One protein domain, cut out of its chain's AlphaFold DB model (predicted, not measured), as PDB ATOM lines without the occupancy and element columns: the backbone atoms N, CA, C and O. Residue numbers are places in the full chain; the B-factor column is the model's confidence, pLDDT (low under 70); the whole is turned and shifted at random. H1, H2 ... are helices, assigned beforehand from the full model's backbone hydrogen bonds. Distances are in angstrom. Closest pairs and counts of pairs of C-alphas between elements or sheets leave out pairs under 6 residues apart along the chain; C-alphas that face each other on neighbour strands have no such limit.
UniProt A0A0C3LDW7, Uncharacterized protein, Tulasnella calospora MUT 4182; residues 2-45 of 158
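What this domain is: This is residues 2 to 45 of the 158 residues of an uncharacterized protein of Tulasnella calospora MUT 4182 (UniProt A0A0C3LDW7). Two helices of equal length, H1 and H2, lie side by side and run the same way, touching near the beginning of H2 and spreading toward its far end. A long loop, residues 16 to 30, leads from the end of H1 back to where H2 begins; residues 15 to 21, of which 15 belongs to H1, and residues 39 to 45, of which 39 to 43 belong to H2, stick out. The printed part has 44 residues, with two named helices in the order H1, H2 and no named strand, and its class is all helix. It is compact, with a radius of gyration of the C-alphas of 10.3 A and spans of 29 by 20 by 16 A.

How they stand to each other: Look first at H1, residues 3 to 15, and then at H2, residues 31 to 43. They touch, and their closest C-alphas are those of Leu 7 and Val 33, 5.4 A apart. H2 touches H1 with residues 32 to 33 alone. They run the same way at a shallow tilt of 32 degrees, only just short of steep, and their centres are 12.1 A apart. In H1 and H2 every O i to N i+4 pair is within hydrogen-bond range.

Where its parts are: Find C-alpha 3 at (-42.031, -11.647, 32.746); from there H1 runs 18.6 A to C-alpha 15 at (-53.641, -1.269, 22.611). H2 runs 18.4 A from C-alpha 31 to C-alpha 43 at (-41.446, 5.842, 17.919).

The domain as a whole: The two C-alphas farthest apart, those of Asp 2 and Ser 45, are 31.1 A apart. The printed part has no cut, and the link from H1 to H2, 15 residues, is long. The mean pLDDT of the printed part is 81.3; look for values under 70 at residues 43 to 45.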
ATOM      1  N   ASP A   2     -44.424 -14.883  35.375       70.69
ATOM      2  CA  ASP A   2     -43.375 -14.895  34.356       70.69
ATOM      3  C   ASP A   2     -43.357 -13.547  33.624       70.69
ATOM      4  O   ASP A   2     -44.413 -13.020  33.272       70.69
ATOM      5  N   SER A   3     -42.176 -12.978  33.366       71.69
ATOM      6  CA  SER A   3     -42.031 -11.647  32.746       71.69
ATOM      7  C   SER A   3     -42.755 -11.515  31.395       71.69
ATOM      8  O   SER A   3     -43.157 -10.421  31.003       71.69
ATOM      9  N   SER A   4     -42.976 -12.637  30.702       78.38
ATOM     10  CA  SER A   4     -43.680 -12.707  29.418       78.38
ATOM     11  C   SER A   4     -45.193 -12.484  29.523       78.38
ATOM     12  O   SER A   4     -45.772 -11.871  28.629       78.38
ATOM     13  N   SER A   5     -45.853 -12.953  30.590       81.62
ATOM     14  CA  SER A   5     -47.309 -12.779  30.735       81.62
ATOM     15  C   SER A   5     -47.673 -11.344  31.120       81.62
ATOM     16  O   SER A   5     -48.660 -10.798  30.629       81.62
ATOM     17  N   LEU A   6     -46.828 -10.701  31.932       83.81
ATOM     18  CA  LEU A   6     -46.990  -9.301  32.323       83.81
ATOM     19  C   LEU A   6     -46.818  -8.359  31.120       83.81
ATOM     20  O   LEU A   6     -47.639  -7.463  30.932       83.81
ATOM     21  N   LEU A   7     -45.824  -8.607  30.257       85.88
ATOM     22  CA  LEU A   7     -45.652  -7.861  29.005       85.88
ATOM     23  C   LEU A   7     -46.899  -7.925  28.120       85.88
ATOM     24  O   LEU A   7     -47.353  -6.893  27.629       85.88
ATOM     25  N   TRP A   8     -47.460  -9.121  27.932       86.31
ATOM     26  CA  TRP A   8     -48.646  -9.299  27.099       86.31
ATOM     27  C   TRP A   8     -49.837  -8.502  27.639       86.31
ATOM     28  O   TRP A   8     -50.489  -7.778  26.889       86.31
ATOM     29  N   MET A   9     -50.080  -8.564  28.950       88.88
ATOM     30  CA  MET A   9     -51.159  -7.810  29.593       88.88
ATOM     31  C   MET A   9     -50.988  -6.297  29.401       88.88
ATOM     32  O   MET A   9     -51.941  -5.610  29.035       88.88
ATOM     33  N   VAL A  10     -49.771  -5.778  29.595       88.19
ATOM     34  CA  VAL A  10     -49.468  -4.353  29.392       88.19
ATOM     35  C   VAL A  10     -49.717  -3.935  27.941       88.19
ATOM     36  O   VAL A  10     -50.337  -2.898  27.709       88.19
ATOM     37  N   GLN A  11     -49.322  -4.760  26.969       89.31
ATOM     38  CA  GLN A  11     -49.576  -4.504  25.548       89.31
ATOM     39  C   GLN A  11     -51.071  -4.462  25.215       89.31
ATOM     40  O   GLN A  11     -51.490  -3.603  24.446       89.31
ATOM     41  N   GLN A  12     -51.883  -5.353  25.793       87.31
ATOM     42  CA  GLN A  12     -53.334  -5.347  25.567       87.31
ATOM     43  C   GLN A  12     -53.995  -4.093  26.140       87.31
ATOM     44  O   GLN A  12     -54.809  -3.460  25.470       87.31
ATOM     45  N   ILE A  13     -53.625  -3.709  27.365       86.69
ATOM     46  CA  ILE A  13     -54.158  -2.507  28.019       86.69
ATOM     47  C   ILE A  13     -53.794  -1.253  27.217       86.69
ATOM     48  O   ILE A  13     -54.630  -0.372  27.018       86.69
ATOM     49  N   ASP A  14     -52.554  -1.178  26.746       86.56
ATOM     50  CA  ASP A  14     -52.074  -0.064  25.939       86.56
ATOM     51  C   ASP A  14     -52.753  -0.013  24.553       86.56
ATOM     52  O   ASP A  14     -53.206   1.053  24.131       86.56
ATOM     53  N   ALA A  15     -52.935  -1.163  23.891       85.25
ATOM     54  CA  ALA A  15     -53.641  -1.269  22.611       85.25
ATOM     55  C   ALA A  15     -55.138  -0.926  22.710       85.25
ATOM     56  O   ALA A  15     -55.710  -0.385  21.763       85.25
ATOM     57  N   ALA A  16     -55.772  -1.201  23.854       85.31
ATOM     58  CA  ALA A  16     -57.172  -0.865  24.096       85.31
ATOM     59  C   ALA A  16     -57.425   0.653  24.184       85.31
ATOM     60  O   ALA A  16     -58.576   1.083  24.121       85.31
ATOM     61  N   GLY A  17     -56.378   1.479  24.330       80.81
ATOM     62  CA  GLY A  17     -56.508   2.938  24.302       80.81
ATOM     63  C   GLY A  17     -57.366   3.504  25.438       80.81
ATOM     64  O   GLY A  17     -57.951   4.574  25.296       80.81
ATOM     65  N   VAL A  18     -57.434   2.808  26.575       77.81
ATOM     66  CA  VAL A  18     -58.302   3.133  27.726       77.81
ATOM     67  C   VAL A  18     -57.905   4.406  28.495       77.81
ATOM     68  O   VAL A  18     -58.487   4.707  29.531       77.81
ATOM     69  N   GLY A  19     -56.944   5.190  27.992       76.56
ATOM     70  CA  GLY A  19     -56.500   6.437  28.626       76.56
ATOM     71  C   GLY A  19     -55.656   6.227  29.886       76.56
ATOM     72  O   GLY A  19     -55.546   7.132  30.709       76.56
ATOM     73  N   ASN A  20     -55.060   5.044  30.047       80.19
ATOM     74  CA  ASN A  20     -54.195   4.748  31.183       80.19
ATOM     75  C   ASN A  20     -52.877   5.524  31.083       80.19
ATOM     76  O   ASN A  20     -52.185   5.479  30.066       80.19
ATOM     77  N   LEU A  21     -52.523   6.207  32.170       80.88
ATOM     78  CA  LEU A  21     -51.223   6.841  32.349       80.88
ATOM     79  C   LEU A  21     -50.325   5.880  33.127       80.88
ATOM     80  O   LEU A  21     -50.584   5.585  34.293       80.88
ATOM     81  N   TRP A  22     -49.280   5.385  32.473       82.12
ATOM     82  CA  TRP A  22     -48.255   4.575  33.122       82.12
ATOM     83  C   TRP A  22     -47.229   5.493  33.781       82.12
ATOM     84  O   TRP A  22     -46.723   6.416  33.137       82.12
ATOM     85  N   ALA A  23     -46.923   5.255  35.057       82.56
ATOM     86  CA  ALA A  23     -45.831   5.966  35.708       82.56
ATOM     87  C   ALA A  23     -44.493   5.525  35.077       82.56
ATOM     88  O   ALA A  23     -44.332   4.341  34.764       82.56
ATOM     89  N   PRO A  24     -43.550   6.454  34.838       74.12
ATOM     90  CA  PRO A  24     -42.305   6.163  34.122       74.12
ATOM     91  C   PRO A  24     -41.396   5.166  34.858       74.12
ATOM     92  O   PRO A  24     -40.563   4.524  34.226       74.12
ATOM     93  N   ASP A  25     -41.587   5.026  36.165       83.69
ATOM     94  CA  ASP A  25     -40.862   4.157  37.089       83.69
ATOM     95  C   ASP A  25     -41.595   2.835  37.396       83.69
ATOM     96  O   ASP A  25     -41.009   1.919  37.970       83.69
ATOM     97  N   ALA A  26     -42.857   2.674  36.971       81.38
ATOM     98  CA  ALA A  26     -43.707   1.531  37.344       81.38
ATOM     99  C   ALA A  26     -43.154   0.152  36.936       81.38
ATOM    100  O   ALA A  26     -43.611  -0.872  37.446       81.38
ATOM    101  N   PHE A  27     -42.207   0.116  35.995       86.31
ATOM    102  CA  PHE A  27     -41.647  -1.112  35.433       86.31
ATOM    103  C   PHE A  27     -40.115  -1.147  35.456       86.31
ATOM    104  O   PHE A  27     -39.523  -1.890  34.672       86.31
ATOM    105  N   GLU A  28     -39.457  -0.378  36.331       84.56
ATOM    106  CA  GLU A  28     -37.988  -0.422  36.457       84.56
ATOM    107  C   GLU A  28     -37.474  -1.831  36.777       84.56
ATOM    108  O   GLU A  28     -36.503  -2.289  36.173       84.56
ATOM    109  N   ASP A  29     -38.205  -2.563  37.619       85.69
ATOM    110  CA  ASP A  29     -37.870  -3.930  38.024       85.69
ATOM    111  C   ASP A  29     -38.229  -4.996  36.968       85.69
ATOM    112  O   ASP A  29     -37.938  -6.181  37.150       85.69
ATOM    113  N   VAL A  30     -38.865  -4.608  35.851       86.88
ATOM    114  CA  VAL A  30     -39.316  -5.528  34.790       86.88
ATOM    115  C   VAL A  30     -38.732  -5.110  33.429       86.88
ATOM    116  O   VAL A  30     -39.401  -4.437  32.634       86.88
ATOM    117  N   PRO A  31     -37.506  -5.564  33.092       85.44
ATOM    118  CA  PRO A  31     -36.749  -5.088  31.928       85.44
ATOM    119  C   PRO A  31     -37.490  -5.220  30.597       85.44
ATOM    120  O   PRO A  31     -37.353  -4.380  29.712       85.44
ATOM    121  N   THR A  32     -38.299  -6.270  30.446       86.12
ATOM    122  CA  THR A  32     -39.036  -6.557  29.212       86.12
ATOM    123  C   THR A  32     -40.121  -5.516  28.932       86.12
ATOM    124  O   THR A  32     -40.298  -5.096  27.791       86.12
ATOM    125  N   VAL A  33     -40.834  -5.079  29.972       85.00
ATOM    126  CA  VAL A  33     -41.890  -4.064  29.848       85.00
ATOM    127  C   VAL A  33     -41.287  -2.679  29.706       85.00
ATOM    128  O   VAL A  33     -41.743  -1.891  28.879       85.00
ATOM    129  N   LYS A  34     -40.200  -2.414  30.434       87.00
ATOM    130  CA  LYS A  34     -39.417  -1.194  30.268       87.00
ATOM    131  C   LYS A  34     -38.933  -1.023  28.823       87.00
ATOM    132  O   LYS A  34     -39.185   0.015  28.221       87.00
ATOM    133  N   ALA A  35     -38.345  -2.065  28.230       87.06
ATOM    134  CA  ALA A  35     -37.886  -2.040  26.839       87.06
ATOM    135  C   ALA A  35     -39.018  -1.747  25.836       87.06
ATOM    136  O   ALA A  35     -38.806  -1.037  24.855       87.06
ATOM    137  N   TYR A  36     -40.231  -2.253  26.089       88.25
ATOM    138  CA  TYR A  36     -41.404  -1.955  25.267       88.25
ATOM    139  C   TYR A  36     -41.781  -0.465  25.303       88.25
ATOM    140  O   TYR A  36     -42.004   0.138  24.249       88.25
ATOM    141  N   PHE A  37     -41.816   0.149  26.488       86.62
ATOM    142  CA  PHE A  37     -42.120   1.577  26.617       86.62
ATOM    143  C   PHE A  37     -40.997   2.478  26.103       86.62
ATOM    144  O   PHE A  37     -41.293   3.489  25.463       86.62
ATOM    145  N   ASP A  38     -39.736   2.099  26.317       86.12
ATOM    146  CA  ASP A  38     -38.571   2.813  25.786       86.12
ATOM    147  C   ASP A  38     -38.628   2.845  24.241       86.12
ATOM    148  O   ASP A  38     -38.602   3.924  23.644       86.12
ATOM    149  N   ALA A  39     -38.873   1.699  23.589       85.19
ATOM    150  CA  ALA A  39     -39.042   1.614  22.133       85.19
ATOM    151  C   ALA A  39     -40.250   2.422  21.618       85.19
ATOM    152  O   ALA A  39     -40.195   3.080  20.574       85.19
ATOM    153  N   LYS A  40     -41.362   2.416  22.362       81.69
ATOM    154  CA  LYS A  40     -42.558   3.188  22.006       81.69
ATOM    155  C   LYS A  40     -42.317   4.697  22.125       81.69
ATOM    156  O   LYS A  40     -42.815   5.468  21.301       81.69
ATOM    157  N   ARG A  41     -41.529   5.138  23.109       79.62
ATOM    158  CA  ARG A  41     -41.148   6.546  23.288       79.62
ATOM    159  C   ARG A  41     -40.278   7.041  22.137       79.62
ATOM    160  O   ARG A  41     -40.496   8.152  21.662       79.62
ATOM    161  N   GLU A  42     -39.376   6.197  21.643       72.69
ATOM    162  CA  GLU A  42     -38.581   6.480  20.444       72.69
ATOM    163  C   GLU A  42     -39.457   6.591  19.183       72.69
ATOM    164  O   GLU A  42     -39.235   7.477  18.356       72.69
ATOM    165  N   SER A  43     -40.516   5.776  19.063       62.62
ATOM    166  CA  SER A  43     -41.446   5.842  17.919       62.62
ATOM    167  C   SER A  43     -42.379   7.061  17.908       62.62
ATOM    168  O   SER A  43     -42.857   7.449  16.845       62.62
ATOM    169  N   ASN A  44     -42.617   7.691  19.064       56.38
ATOM    170  CA  ASN A  44     -43.530   8.834  19.209       56.38
ATOM    171  C   ASN A  44     -42.837  10.202  19.064       56.38
ATOM    172  O   ASN A  44     -43.420  11.236  19.398       56.38
ATOM    173  N   SER A  45     -41.608  10.233  18.539       48.25
ATOM    174  CA  SER A  45     -40.998  11.475  18.052       48.25
ATOM    175  C   SER A  45     -41.893  12.092  16.955       48.25
ATOM    176  O   SER A  45     -42.432  11.361  16.119       48.25
TER     177      SER A  45